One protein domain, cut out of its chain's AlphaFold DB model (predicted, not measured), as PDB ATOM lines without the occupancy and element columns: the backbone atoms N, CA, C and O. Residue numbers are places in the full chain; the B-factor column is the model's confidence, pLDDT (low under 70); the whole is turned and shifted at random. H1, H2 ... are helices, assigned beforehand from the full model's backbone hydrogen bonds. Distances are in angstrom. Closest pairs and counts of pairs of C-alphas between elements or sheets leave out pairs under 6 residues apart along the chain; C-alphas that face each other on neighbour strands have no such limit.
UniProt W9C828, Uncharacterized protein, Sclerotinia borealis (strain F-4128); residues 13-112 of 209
ATOM      1  N   GLU A  13      21.284   0.330 -24.959       34.88
ATOM      2  CA  GLU A  13      21.346  -0.220 -23.600       34.88
ATOM      3  C   GLU A  13      22.685   0.006 -22.878       34.88
ATOM      4  O   GLU A  13      22.713  -0.030 -21.651       34.88
ATOM      5  N   TYR A  14      23.764   0.387 -23.575       37.12
ATOM      6  CA  TYR A  14      25.039   0.797 -22.951       37.12
ATOM      7  C   TYR A  14      24.932   2.023 -22.017       37.12
ATOM      8  O   TYR A  14      25.865   2.344 -21.274       37.12
ATOM      9  N   LEU A  15      23.807   2.746 -22.045       36.62
ATOM     10  CA  LEU A  15      23.530   3.843 -21.115       36.62
ATOM     11  C   LEU A  15      22.930   3.370 -19.778       36.62
ATOM     12  O   LEU A  15      22.985   4.135 -18.812       36.62
ATOM     13  N   ARG A  16      22.419   2.131 -19.702       38.97
ATOM     14  CA  ARG A  16      21.825   1.522 -18.492       38.97
ATOM     15  C   ARG A  16      22.828   0.808 -17.591       38.97
ATOM     16  O   ARG A  16      22.444   0.344 -16.526       38.97
ATOM     17  N   THR A  17      24.093   0.736 -17.991       52.91
ATOM     18  CA  THR A  17      25.137   0.091 -17.199       52.91
ATOM     19  C   THR A  17      25.188   0.693 -15.795       52.91
ATOM     20  O   THR A  17      25.380   1.910 -15.657       52.91
ATOM     21  N   GLN A  18      25.038  -0.142 -14.763       57.25
ATOM     22  CA  GLN A  18      25.409   0.252 -13.409       57.25
ATOM     23  C   GLN A  18      26.902   0.591 -13.421       57.25
ATOM     24  O   GLN A  18      27.747  -0.239 -13.749       57.25
ATOM     25  N   LYS A  19      27.230   1.852 -13.142       70.50
ATOM     26  CA  LYS A  19      28.611   2.339 -13.099       70.50
ATOM     27  C   LYS A  19      28.838   2.894 -11.703       70.50
ATOM     28  O   LYS A  19      28.357   4.000 -11.455       70.50
ATOM     29  N   PRO A  20      29.551   2.181 -10.815       75.12
ATOM     30  CA  PRO A  20      29.784   2.640  -9.446       75.12
ATOM     31  C   PRO A  20      30.261   4.099  -9.390       75.12
ATOM     32  O   PRO A  20      29.687   4.924  -8.694       75.12
ATOM     33  N   LEU A  21      31.205   4.479 -10.254       72.12
ATOM     34  CA  LEU A  21      31.787   5.828 -10.279       72.12
ATOM     35  C   LEU A  21      30.887   6.936 -10.866       72.12
ATOM     36  O   LEU A  21      31.310   8.087 -10.922       72.12
ATOM     37  N   LYS A  22      29.651   6.634 -11.295       77.25
ATOM     38  CA  LYS A  22      28.639   7.676 -11.563       77.25
ATOM     39  C   LYS A  22      28.056   8.261 -10.274       77.25
ATOM     40  O   LYS A  22      27.486   9.347 -10.331       77.25
ATOM     41  N   ASP A  23      28.175   7.559  -9.147       82.81
ATOM     42  CA  ASP A  23      27.811   8.097  -7.838       82.81
ATOM     43  C   ASP A  23      28.770   9.251  -7.476       82.81
ATOM     44  O   ASP A  23      29.983   9.026  -7.383       82.81
ATOM     45  N   PRO A  24      28.267  10.484  -7.254       85.00
ATOM     46  CA  PRO A  24      29.099  11.618  -6.860       85.00
ATOM     47  C   PRO A  24      29.946  11.353  -5.611       85.00
ATOM     48  O   PRO A  24      31.069  11.853  -5.516       85.00
ATOM     49  N   ALA A  25      29.447  10.552  -4.663       85.69
ATOM     50  CA  ALA A  25      30.186  10.198  -3.457       85.69
ATOM     51  C   ALA A  25      31.392   9.303  -3.774       85.69
ATOM     52  O   ALA A  25      32.479   9.525  -3.238       85.69
ATOM     53  N   LEU A  26      31.227   8.334  -4.681       84.62
ATOM     54  CA  LEU A  26      32.312   7.452  -5.118       84.62
ATOM     55  C   LEU A  26      33.306   8.174  -6.029       84.62
ATOM     56  O   LEU A  26      34.504   7.940  -5.919       84.62
ATOM     57  N   SER A  27      32.838   9.104  -6.862       85.00
ATOM     58  CA  SER A  27      33.709   9.983  -7.650       85.00
ATOM     59  C   SER A  27      34.574  10.875  -6.752       85.00
ATOM     60  O   SER A  27      35.788  10.958  -6.930       85.00
ATOM     61  N   LYS A  28      33.997  11.466  -5.695       89.56
ATOM     62  CA  LYS A  28      34.787  12.202  -4.699       89.56
ATOM     63  C   LYS A  28      35.784  11.286  -3.975       89.56
ATOM     64  O   LYS A  28      36.932  11.676  -3.763       89.56
ATOM     65  N   ALA A  29      35.357  10.083  -3.590       90.06
ATOM     66  CA  ALA A  29      36.238   9.107  -2.956       90.06
ATOM     67  C   ALA A  29      37.393   8.697  -3.886       90.06
ATOM     68  O   ALA A  29      38.506   8.501  -3.415       90.06
ATOM     69  N   PHE A  30      37.163   8.627  -5.197       89.94
ATOM     70  CA  PHE A  30      38.217   8.366  -6.172       89.94
ATOM     71  C   PHE A  30      39.329   9.413  -6.103       89.94
ATOM     72  O   PHE A  30      40.489   9.040  -5.965       89.94
ATOM     73  N   VAL A  31      38.973  10.701  -6.099       89.12
ATOM     74  CA  VAL A  31      39.949  11.797  -5.964       89.12
ATOM     75  C   VAL A  31      40.706  11.692  -4.638       89.12
ATOM     76  O   VAL A  31      41.931  11.723  -4.612       89.12
ATOM     77  N   ASP A  32      39.991  11.481  -3.527       92.94
ATOM     78  CA  ASP A  32      40.617  11.353  -2.203       92.94
ATOM     79  C   ASP A  32      41.550  10.123  -2.094       92.94
ATOM     80  O   ASP A  32      42.482  10.134  -1.286       92.94
ATOM     81  N   PHE A  33      41.290   9.058  -2.862       92.62
ATOM     82  CA  PHE A  33      42.156   7.883  -2.981       92.62
ATOM     83  C   PHE A  33      43.379   8.171  -3.862       92.62
ATOM     84  O   PHE A  33      44.500   7.876  -3.447       92.62
ATOM     85  N   GLU A  34      43.168   8.760  -5.041       89.25
ATOM     86  CA  GLU A  34      44.212   9.108  -6.010       89.25
ATOM     87  C   GLU A  34      45.266  10.046  -5.409       89.25
ATOM     88  O   GLU A  34      46.457   9.779  -5.569       89.25
ATOM     89  N   ASP A  35      44.839  11.040  -4.617       89.25
ATOM     90  CA  ASP A  35      45.702  12.001  -3.911       89.25
ATOM     91  C   ASP A  35      46.878  11.342  -3.158       89.25
ATOM     92  O   ASP A  35      47.920  11.969  -2.958       89.25
ATOM     93  N   ASN A  36      46.717  10.100  -2.677       90.19
ATOM     94  CA  ASN A  36      47.759   9.407  -1.917       90.19
ATOM     95  C   ASN A  36      47.770   7.880  -2.129       90.19
ATOM     96  O   ASN A  36      48.029   7.107  -1.199       90.19
ATOM     97  N   ALA A  37      47.498   7.429  -3.356       90.25
ATOM     98  CA  ALA A  37      47.503   6.005  -3.696       90.25
ATOM     99  C   ALA A  37      48.890   5.363  -3.496       90.25
ATOM    100  O   ALA A  37      48.999   4.257  -2.966       90.25
ATOM    101  N   VAL A  38      49.967   6.081  -3.838       88.06
ATOM    102  CA  VAL A  38      51.352   5.613  -3.643       88.06
ATOM    103  C   VAL A  38      51.694   5.475  -2.157       88.06
ATOM    104  O   VAL A  38      52.349   4.506  -1.770       88.06
ATOM    105  N   GLY A  39      51.215   6.387  -1.304       89.88
ATOM    106  CA  GLY A  39      51.432   6.311   0.142       89.88
ATOM    107  C   GLY A  39      50.791   5.075   0.769       89.88
ATOM    108  O   GLY A  39      51.398   4.457   1.638       89.88
ATOM    109  N   ILE A  40      49.624   4.643   0.272       91.38
ATOM    110  CA  ILE A  40      48.970   3.405   0.730       91.38
ATOM    111  C   ILE A  40      49.865   2.174   0.535       91.38
ATOM    112  O   ILE A  40      49.812   1.256   1.352       91.38
ATOM    113  N   ILE A  41      50.655   2.148  -0.542       88.00
ATOM    114  CA  ILE A  41      51.548   1.032  -0.883       88.00
ATOM    115  C   ILE A  41      52.905   1.185  -0.179       88.00
ATOM    116  O   ILE A  41      53.532   0.192   0.180       88.00
ATOM    117  N   SER A  42      53.358   2.425   0.020       87.44
ATOM    118  CA  SER A  42      54.734   2.724   0.436       87.44
ATOM    119  C   SER A  42      54.904   2.891   1.947       87.44
ATOM    120  O   SER A  42      55.990   2.641   2.467       87.44
ATOM    121  N   PHE A  43      53.870   3.340   2.664       90.06
ATOM    122  CA  PHE A  43      53.965   3.620   4.094       90.06
ATOM    123  C   PHE A  43      53.404   2.483   4.953       90.06
ATOM    124  O   PHE A  43      52.374   1.891   4.618       90.06
ATOM    125  N   PRO A  44      54.033   2.191   6.108       90.94
ATOM    126  CA  PRO A  44      53.501   1.207   7.034       90.94
ATOM    127  C   PRO A  44      52.166   1.689   7.607       90.94
ATOM    128  O   PRO A  44      51.944   2.886   7.802       90.94
ATOM    129  N   LEU A  45      51.290   0.733   7.924       92.44
ATOM    130  CA  LEU A  45      50.001   0.972   8.578       92.44
ATOM    131  C   LEU A  45      49.169   2.091   7.893       92.44
ATOM    132  O   LEU A  45      48.809   3.078   8.546       92.44
ATOM    133  N   PRO A  46      48.806   1.939   6.601       92.31
ATOM    134  CA  PRO A  46      48.173   2.989   5.788       92.31
ATOM    135  C   PRO A  46      46.832   3.491   6.337       92.31
ATOM    136  O   PRO A  46      46.409   4.602   6.032       92.31
ATOM    137  N   ARG A  47      46.183   2.717   7.215       94.06
ATOM    138  CA  ARG A  47      44.999   3.153   7.969       94.06
ATOM    139  C   ARG A  47      45.261   4.403   8.821       94.06
ATOM    140  O   ARG A  47      44.324   5.156   9.066       94.06
ATOM    141  N   PHE A  48      46.501   4.619   9.262       93.88
ATOM    142  CA  PHE A  48      46.908   5.779  10.056       93.88
ATOM    143  C   PHE A  48      47.744   6.762   9.233       93.88
ATOM    144  O   PHE A  48      47.427   7.947   9.204       93.88
ATOM    145  N   THR A  49      48.762   6.278   8.516       94.31
ATOM    146  CA  THR A  49      49.685   7.126   7.736       94.31
ATOM    147  C   THR A  49      49.037   7.724   6.485       94.31
ATOM    148  O   THR A  49      49.457   8.778   6.015       94.31
ATOM    149  N   CYS A  50      47.989   7.089   5.953       94.62
ATOM    150  CA  CYS A  50      47.247   7.520   4.764       94.62
ATOM    151  C   CYS A  50      45.729   7.441   4.990       94.62
ATOM    152  O   CYS A  50      44.979   7.084   4.082       94.62
ATOM    153  N   ALA A  51      45.260   7.762   6.202       94.75
ATOM    154  CA  ALA A  51      43.893   7.485   6.654       94.75
ATOM    155  C   ALA A  51      42.788   7.974   5.694       94.75
ATOM    156  O   ALA A  51      41.817   7.252   5.458       94.75
ATOM    157  N   LYS A  52      42.946   9.176   5.116       95.56
ATOM    158  CA  LYS A  52      42.002   9.755   4.142       95.56
ATOM    159  C   LYS A  52      41.882   8.872   2.896       95.56
ATOM    160  O   LYS A  52      40.789   8.398   2.597       95.56
ATOM    161  N   ALA A  53      43.004   8.604   2.228       94.62
ATOM    162  CA  ALA A  53      43.045   7.793   1.015       94.62
ATOM    163  C   ALA A  53      42.656   6.334   1.288       94.62
ATOM    164  O   ALA A  53      41.941   5.726   0.496       94.62
ATOM    165  N   TYR A  54      43.058   5.781   2.439       95.50
ATOM    166  CA  TYR A  54      42.659   4.439   2.861       95.50
ATOM    167  C   TYR A  54      41.136   4.335   2.982       95.50
ATOM    168  O   TYR A  54      40.527   3.450   2.385       95.50
ATOM    169  N   LYS A  55      40.502   5.259   3.718       96.06
ATOM    170  CA  LYS A  55      39.042   5.279   3.881       96.06
ATOM    171  C   LYS A  55      38.335   5.493   2.543       96.06
ATOM    172  O   LYS A  55      37.316   4.860   2.287       96.06
ATOM    173  N   ALA A  56      38.882   6.356   1.694       95.25
ATOM    174  CA  ALA A  56      38.341   6.615   0.371       95.25
ATOM    175  C   ALA A  56      38.367   5.359  -0.516       95.25
ATOM    176  O   ALA A  56      37.338   5.003  -1.085       95.25
ATOM    177  N   ARG A  57      39.483   4.613  -0.535       95.25
ATOM    178  CA  ARG A  57      39.572   3.312  -1.211       95.25
ATOM    179  C   ARG A  57      38.523   2.330  -0.692       95.25
ATOM    180  O   ARG A  57      37.844   1.704  -1.495       95.25
ATOM    181  N   GLU A  58      38.362   2.202   0.627       95.88
ATOM    182  CA  GLU A  58      37.367   1.278   1.194       95.88
ATOM    183  C   GLU A  58      35.926   1.659   0.820       95.88
ATOM    184  O   GLU A  58      35.113   0.775   0.566       95.88
ATOM    185  N   ASN A  59      35.614   2.954   0.696       94.88
ATOM    186  CA  ASN A  59      34.310   3.393   0.190       94.88
ATOM    187  C   ASN A  59      34.090   2.975  -1.275       94.88
ATOM    188  O   ASN A  59      32.992   2.553  -1.632       94.88
ATOM    189  N   ILE A  60      35.124   3.076  -2.120       94.25
ATOM    190  CA  ILE A  60      35.062   2.630  -3.522       94.25
ATOM    191  C   ILE A  60      34.856   1.115  -3.588       94.25
ATOM    192  O   ILE A  60      33.974   0.658  -4.313       94.25
ATOM    193  N   VAL A  61      35.603   0.351  -2.783       95.88
ATOM    194  CA  VAL A  61      35.458  -1.110  -2.680       95.88
ATOM    195  C   VAL A  61      34.024  -1.483  -2.311       95.88
ATOM    196  O   VAL A  61      33.425  -2.286  -3.017       95.88
ATOM    197  N   ALA A  62      33.436  -0.853  -1.291       95.00
ATOM    198  CA  ALA A  62      32.045  -1.102  -0.901       95.00
ATOM    199  C   ALA A  62      31.044  -0.795  -2.035       95.00
ATOM    200  O   ALA A  62      30.065  -1.516  -2.229       95.00
ATOM    201  N   GLY A  63      31.307   0.248  -2.830       92.38
ATOM    202  CA  GLY A  63      30.531   0.551  -4.035       92.38
ATOM    203  C   GLY A  63      30.591  -0.563  -5.085       92.38
ATOM    204  O   GLY A  63      29.564  -0.927  -5.661       92.38
ATOM    205  N   PHE A  64      31.775  -1.140  -5.311       93.38
ATOM    206  CA  PHE A  64      31.935  -2.294  -6.196       93.38
ATOM    207  C   PHE A  64      31.332  -3.577  -5.611       93.38
ATOM    208  O   PHE A  64      30.747  -4.356  -6.354       93.38
ATOM    209  N   GLU A  65      31.407  -3.800  -4.296       95.06
ATOM    210  CA  GLU A  65      30.744  -4.946  -3.650       95.06
ATOM    211  C   GLU A  65      29.237  -4.909  -3.885       95.06
ATOM    212  O   GLU A  65      28.651  -5.925  -4.250       95.06
ATOM    213  N   LYS A  66      28.624  -3.726  -3.760       93.06
ATOM    214  CA  LYS A  66      27.213  -3.530  -4.099       93.06
ATOM    215  C   LYS A  66      26.932  -3.850  -5.570       93.06
ATOM    216  O   LYS A  66      25.986  -4.573  -5.856       93.06
ATOM    217  N   PHE A  67      27.766  -3.356  -6.485       92.31
ATOM    218  CA  PHE A  67      27.652  -3.661  -7.915       92.31
ATOM    219  C   PHE A  67      27.686  -5.170  -8.192       92.31
ATOM    220  O   PHE A  67      26.853  -5.671  -8.938       92.31
ATOM    221  N   TYR A  68      28.594  -5.913  -7.561       92.75
ATOM    222  CA  TYR A  68      28.662  -7.366  -7.721       92.75
ATOM    223  C   TYR A  68      27.493  -8.102  -7.053       92.75
ATOM    224  O   TYR A  68      26.989  -9.072  -7.614       92.75
ATOM    225  N   ALA A  69      27.034  -7.642  -5.888       91.25
ATOM    226  CA  ALA A  69      25.893  -8.231  -5.184       91.25
ATOM    227  C   ALA A  69      24.560  -8.057  -5.938       91.25
ATOM    228  O   ALA A  69      23.648  -8.860  -5.760       91.25
ATOM    229  N   GLU A  70      24.450  -7.027  -6.777       91.06
ATOM    230  CA  GLU A  70      23.263  -6.712  -7.583       91.06
ATOM    231  C   GLU A  70      23.326  -7.279  -9.017       91.06
ATOM    232  O   GLU A  70      22.577  -6.829  -9.881       91.06
ATOM    233  N   ASP A  71      24.212  -8.248  -9.284       89.12
ATOM    234  CA  ASP A  71      24.448  -8.809 -10.628       89.12
ATOM    235  C   ASP A  71      24.819  -7.735 -11.676       89.12
ATOM    236  O   ASP A  71      24.482  -7.789 -12.861       89.12
ATOM    237  N   GLY A  72      25.559  -6.717 -11.231       88.88
ATOM    238  CA  GLY A  72      26.044  -5.621 -12.061       88.88
ATOM    239  C   GLY A  72      26.763  -6.059 -13.348       88.88
ATOM    240  O   GLY A  72      26.497  -5.452 -14.396       88.88
ATOM    241  N   PRO A  73      27.621  -7.108 -13.341       91.00
ATOM    242  CA  PRO A  73      28.286  -7.592 -14.549       91.00
ATOM    243  C   PRO A  73      27.331  -7.935 -15.700       91.00
ATOM    244  O   PRO A  73      27.659  -7.631 -16.848       91.00
ATOM    245  N   ALA A  74      26.131  -8.461 -15.433       89.25
ATOM    246  CA  ALA A  74      25.177  -8.856 -16.474       89.25
ATOM    247  C   ALA A  74      24.794  -7.704 -17.423       89.25
ATOM    248  O   ALA A  74      24.546  -7.919 -18.610       89.25
ATOM    249  N   THR A  75      24.814  -6.461 -16.932       85.69
ATOM    250  CA  THR A  75      24.507  -5.247 -17.719       85.69
ATOM    251  C   THR A  75      25.739  -4.387 -18.025       85.69
ATOM    252  O   THR A  75      25.629  -3.281 -18.576       85.69
ATOM    253  N   ALA A  76      26.926  -4.874 -17.656       86.50
ATOM    254  CA  ALA A  76      28.191  -4.190 -17.860       86.50
ATOM    255  C   ALA A  76      28.742  -4.361 -19.281       86.50
ATOM    256  O   ALA A  76      28.228  -5.114 -20.103       86.50
ATOM    257  N   PHE A  77      29.807  -3.622 -19.597       84.56
ATOM    258  CA  PHE A  77      30.518  -3.804 -20.861       84.56
ATOM    259  C   PHE A  77      31.156  -5.197 -20.917       84.56
ATOM    260  O   PHE A  77      31.583  -5.720 -19.889       84.56
ATOM    261  N   HIS A  78      31.317  -5.751 -22.122       86.50
ATOM    262  CA  HIS A  78      31.876  -7.094 -22.328       86.50
ATOM    263  C   HIS A  78      33.210  -7.349 -21.614       86.50
ATOM    264  O   HIS A  78      33.461  -8.462 -21.172       86.50
ATOM    265  N   MET A  79      34.058  -6.328 -21.458       86.38
ATOM    266  CA  MET A  79      35.311  -6.458 -20.708       86.38
ATOM    267  C   MET A  79      35.079  -6.759 -19.218       86.38
ATOM    268  O   MET A  79      35.788  -7.579 -18.649       86.38
ATOM    269  N   VAL A  80      34.079  -6.127 -18.595       89.31
ATOM    270  CA  VAL A  80      33.718  -6.360 -17.184       89.31
ATOM    271  C   VAL A  80      33.061  -7.728 -17.024       89.31
ATOM    272  O   VAL A  80      33.388  -8.446 -16.087       89.31
ATOM    273  N   GLN A  81      32.197  -8.119 -17.968       91.56
ATOM    274  CA  GLN A  81      31.608  -9.463 -18.012       91.56
ATOM    275  C   GLN A  81      32.695 -10.540 -18.072       91.56
ATOM    276  O   GLN A  81      32.758 -11.389 -17.193       91.56
ATOM    277  N   ALA A  82      33.610 -10.436 -19.039       91.88
ATOM    278  CA  ALA A  82      34.718 -11.375 -19.191       91.88
ATOM    279  C   ALA A  82      35.635 -11.401 -17.954       91.88
ATOM    280  O   ALA A  82      36.056 -12.469 -17.521       91.88
ATOM    281  N   SER A  83      35.920 -10.238 -17.352       90.38
ATOM    282  CA  SER A  83      36.691 -10.155 -16.103       90.38
ATOM    283  C   SER A  83      35.985 -10.871 -14.945       90.38
ATOM    284  O   SER A  83      36.626 -11.614 -14.193       90.38
ATOM    285  N   SER A  84      34.661 -10.705 -14.822       92.06
ATOM    286  CA  SER A  84      33.861 -11.405 -13.813       92.06
ATOM    287  C   SER A  84      33.874 -12.910 -14.051       92.06
ATOM    288  O   SER A  84      34.202 -13.640 -13.125       92.06
ATOM    289  N   GLU A  85      33.617 -13.371 -15.279       93.38
ATOM    290  CA  GLU A  85      33.629 -14.797 -15.642       93.38
ATOM    291  C   GLU A  85      34.964 -15.469 -15.288       93.38
ATOM    292  O   GLU A  85      34.988 -16.550 -14.700       93.38
ATOM    293  N   VAL A  86      36.090 -14.812 -15.594       94.75
ATOM    294  CA  VAL A  86      37.426 -15.308 -15.230       94.75
ATOM    295  C   VAL A  86      37.608 -15.345 -13.715       94.75
ATOM    296  O   VAL A  86      38.145 -16.322 -13.188       94.75
ATOM    297  N   SER A  87      37.165 -14.308 -13.007       93.88
ATOM    298  CA  SER A  87      37.258 -14.237 -11.546       93.88
ATOM    299  C   SER A  87      36.407 -15.318 -10.869       93.88
ATOM    300  O   SER A  87      36.854 -15.949  -9.913       93.88
ATOM    301  N   ASP A  88      35.207 -15.571 -11.393       93.94
ATOM    302  CA  ASP A  88      34.307 -16.642 -10.963       93.94
ATOM    303  C   ASP A  88      34.929 -18.022 -11.181       93.94
ATOM    304  O   ASP A  88      34.945 -18.844 -10.264       93.94
ATOM    305  N   ALA A  89      35.527 -18.259 -12.352       96.12
ATOM    306  CA  ALA A  89      36.202 -19.519 -12.665       96.12
ATOM    307  C   ALA A  89      37.382 -19.831 -11.723       96.12
ATOM    308  O   ALA A  89      37.709 -20.999 -11.517       96.12
ATOM    309  N   HIS A  90      38.003 -18.806 -11.133       95.50
ATOM    310  CA  HIS A  90      39.085 -18.946 -10.153       95.50
ATOM    311  C   HIS A  90      38.603 -18.868  -8.693       95.50
ATOM    312  O   HIS A  90      39.425 -18.912  -7.779       95.50
ATOM    313  N   GLY A  91      37.291 -18.769  -8.453       95.88
ATOM    314  CA  GLY A  91      36.711 -18.770  -7.111       95.88
ATOM    315  C   GLY A  91      36.998 -17.509  -6.291       95.88
ATOM    316  O   GLY A  91      37.023 -17.581  -5.062       95.88
ATOM    317  N   LEU A  92      37.234 -16.361  -6.938       95.38
ATOM    318  CA  LEU A  92      37.469 -15.098  -6.232       95.38
ATOM    319  C   LEU A  92      36.208 -14.653  -5.484       95.38
ATOM    320  O   LEU A  92      35.102 -14.663  -6.033       95.38
ATOM    321  N   SER A  93      36.388 -14.195  -4.245       95.81
ATOM    322  CA  SER A  93      35.291 -13.630  -3.462       95.81
ATOM    323  C   SER A  93      34.806 -12.302  -4.058       95.81
ATOM    324  O   SER A  93      35.540 -11.621  -4.775       95.81
ATOM    325  N   ILE A  94      33.579 -11.883  -3.719       95.06
ATOM    326  CA  ILE A  94      33.077 -10.549  -4.100       95.06
ATOM    327  C   ILE A  94      34.030  -9.449  -3.610       95.06
ATOM    328  O   ILE A  94      34.323  -8.525  -4.363       95.06
ATOM    329  N   ASN A  95      34.567  -9.571  -2.390       95.88
ATOM    330  CA  ASN A  95      35.517  -8.593  -1.857       95.88
ATOM    331  C   ASN A  95      36.789  -8.505  -2.714       95.88
ATOM    332  O   ASN A  95      37.227  -7.399  -3.040       95.88
ATOM    333  N   ASP A  96      37.354  -9.646  -3.118       95.25
ATOM    334  CA  ASP A  96      38.564  -9.682  -3.949       95.25
ATOM    335  C   ASP A  96      38.314  -9.048  -5.317       95.25
ATOM    336  O   ASP A  96      39.088  -8.192  -5.749       95.25
ATOM    337  N   LYS A  97      37.191  -9.388  -5.963       94.69
ATOM    338  CA  LYS A  97      36.778  -8.774  -7.235       94.69
ATOM    339  C   LYS A  97      36.634  -7.262  -7.104       94.69
ATOM    340  O   LYS A  97      37.195  -6.514  -7.901       94.69
ATOM    341  N   SER A  98      35.948  -6.796  -6.062       94.50
ATOM    342  CA  SER A  98      35.740  -5.368  -5.820       94.50
ATOM    343  C   SER A  98      37.041  -4.608  -5.579       94.50
ATOM    344  O   SER A  98      37.194  -3.472  -6.035       94.50
ATOM    345  N   ARG A  99      38.012  -5.218  -4.889       94.62
ATOM    346  CA  ARG A  99      39.346  -4.634  -4.691       94.62
ATOM    347  C   ARG A  99      40.160  -4.604  -5.982       94.62
ATOM    348  O   ARG A  99      40.786  -3.579  -6.260       94.62
ATOM    349  N   LEU A 100      40.126  -5.679  -6.772       92.81
ATOM    350  CA  LEU A 100      40.773  -5.734  -8.085       92.81
ATOM    351  C   LEU A 100      40.212  -4.666  -9.023       92.81
ATOM    352  O   LEU A 100      40.981  -3.903  -9.604       92.81
ATOM    353  N   ASP A 101      38.892  -4.530  -9.101       91.62
ATOM    354  CA  ASP A 101      38.252  -3.524  -9.949       91.62
ATOM    355  C   ASP A 101      38.453  -2.096  -9.452       91.62
ATOM    356  O   ASP A 101      38.592  -1.179 -10.261       91.62
ATOM    357  N   THR A 102      38.558  -1.892  -8.136       91.69
ATOM    358  CA  THR A 102      38.978  -0.599  -7.579       91.69
ATOM    359  C   THR A 102      40.381  -0.230  -8.073       91.69
ATOM    360  O   THR A 102      40.613   0.905  -8.498       91.69
ATOM    361  N   CYS A 103      41.317  -1.185  -8.065       89.81
ATOM    362  CA  CYS A 103      42.681  -0.979  -8.552       89.81
ATOM    363  C   CYS A 103      42.727  -0.764 -10.074       89.81
ATOM    364  O   CYS A 103      43.329   0.204 -10.536       89.81
ATOM    365  N   ASN A 104      42.037  -1.605 -10.849       89.25
ATOM    366  CA  ASN A 104      41.959  -1.498 -12.307       89.25
ATOM    367  C   ASN A 104      41.307  -0.182 -12.743       89.25
ATOM    368  O   ASN A 104      41.813   0.504 -13.631       89.25
ATOM    369  N   GLY A 105      40.206   0.203 -12.093       88.88
ATOM    370  CA  GLY A 105      39.527   1.471 -12.333       88.88
ATOM    371  C   GLY A 105      40.451   2.660 -12.087       88.88
ATOM    372  O   GLY A 105      40.501   3.572 -12.911       88.88
ATOM    373  N   HIS A 106      41.243   2.621 -11.013       88.38
ATOM    374  CA  HIS A 106      42.272   3.624 -10.753       88.38
ATOM    375  C   HIS A 106      43.366   3.644 -11.818       88.38
ATOM    376  O   HIS A 106      43.627   4.708 -12.375       88.38
ATOM    377  N   ALA A 107      43.932   2.492 -12.182       88.00
ATOM    378  CA  ALA A 107      44.951   2.408 -13.226       88.00
ATOM    379  C   ALA A 107      44.462   2.990 -14.567       88.00
ATOM    380  O   ALA A 107      45.210   3.689 -15.251       88.00
ATOM    381  N   ILE A 108      43.199   2.757 -14.932       89.19
ATOM    382  CA  ILE A 108      42.607   3.301 -16.159       89.19
ATOM    383  C   ILE A 108      42.360   4.804 -16.026       89.19
ATOM    384  O   ILE A 108      42.798   5.572 -16.884       89.19
ATOM    385  N   LEU A 109      41.647   5.241 -14.987       89.06
ATOM    386  CA  LEU A 109      41.158   6.617 -14.886       89.06
ATOM    387  C   LEU A 109      42.261   7.619 -14.559       89.06
ATOM    388  O   LEU A 109      42.270   8.686 -15.177       89.06
ATOM    389  N   ALA A 110      43.200   7.266 -13.675       86.88
ATOM    390  CA  ALA A 110      44.314   8.135 -13.292       86.88
ATOM    391  C   ALA A 110      45.240   8.449 -14.481       86.88
ATOM    392  O   ALA A 110      45.848   9.511 -14.538       86.88
ATOM    393  N   ASN A 111      45.310   7.560 -15.481       88.81
ATOM    394  CA  ASN A 111      46.112   7.778 -16.690       88.81
ATOM    395  C   ASN A 111      45.287   8.347 -17.851       88.81
ATOM    396  O   ASN A 111      45.698   9.296 -18.522       88.81
ATOM    397  N   THR A 112      44.106   7.779 -18.110       91.50
ATOM    398  CA  THR A 112      43.308   8.114 -19.300       91.50
ATOM    399  C   THR A 112      42.677   9.496 -19.183       91.50
ATOM    400  O   THR A 112      42.631  10.216 -20.177       91.50
TER     401      THR A 112
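What this domain is: This is residues 13 to 112 of the 209 residues of an uncharacterized protein of Sclerotinia borealis (strain F-4128) (UniProt W9C828). A long helix, H4, makes a spine that H1 and H7 cross steeply, with the small helices H2 and H3 gathered at its first end. Past its other end the short H5 turns the chain into H6, which packs on H5 and ends near the first part of H7. The printed part has 100 residues with seven named helices, H1 to H7 in that order, and no named strand; its class is all helix. It is compact, with a radius of gyration of the C-alphas of 13.8 A and spans of 40 by 29 by 23 A.

Where its parts are: Find C-alpha 51 at (43.893, 7.485, 6.654); from there H4, residues 51 to 69, runs 26.7 A to C-alpha 69 at (25.893, -8.231, -5.184). Before it look for H1, residues 24 to 34, 15.3 A long, then H2, residues 37 to 42, and H3, residues 46 to 49. After it come H5, residues 72 to 75, and H6, residues 78 to 89, 16.3 A long. H7, residues 94 to 112, runs 26.2 A and ends at C-alpha 112, (43.308, 8.114, -19.300).

How they stand to each other: Start at H4, the hub, which touches four other helices. H1 touches it, opposite ways at a steep tilt of 49 degrees; the closest C-alphas, of Phe 33 and Ala 53, are 4.1 A apart. H7 touches H4 with residues 94 to 102 alone, opposite ways at a steep tilt of 64 degrees; look at the C-alphas of Phe 64 and Ser 98, their closest, 4.9 A apart. H1 and H7 only just touch, with 3 pairs of C-alphas within 8 A, and are about perpendicular at 75 degrees; their closest C-alphas, of Glu 34 and Ala 110, are 7.3 A apart. H2 and H4 only just touch, again with 3 pairs, the closest C-alphas being those of Ala 37 and Ala 53 at 6.7 A. H3 touches H4 only at the corner, and only just, with 3 pairs; the closest C-alphas are those of Arg 47 and Tyr 54, 5.8 A apart. H5 touches H6, closest at the C-alphas of Pro 73 and Gln 81, 5.2 A apart. H6 and H7 are close but not clearly touching, with the C-alphas of Ser 87 and Lys 97 closest at 7.0 A, while H4 and H6 are apart. Each O i to N i+4 pair is within hydrogen-bond range in H1, H4 and H6, against 1 of 2 in H2 and 14 of 15 in H7; H3 and H5 are too short for such a pair.

The domain as a whole: The two C-alphas farthest apart, of Glu 13 and Pro 44, stand 44.4 A from each other. The printed part has no cut, and the six links between its helices are tight. Read the B-factor column at residues 13 to 18 and you find pLDDT under 70; the mean of the printed part is 87.8.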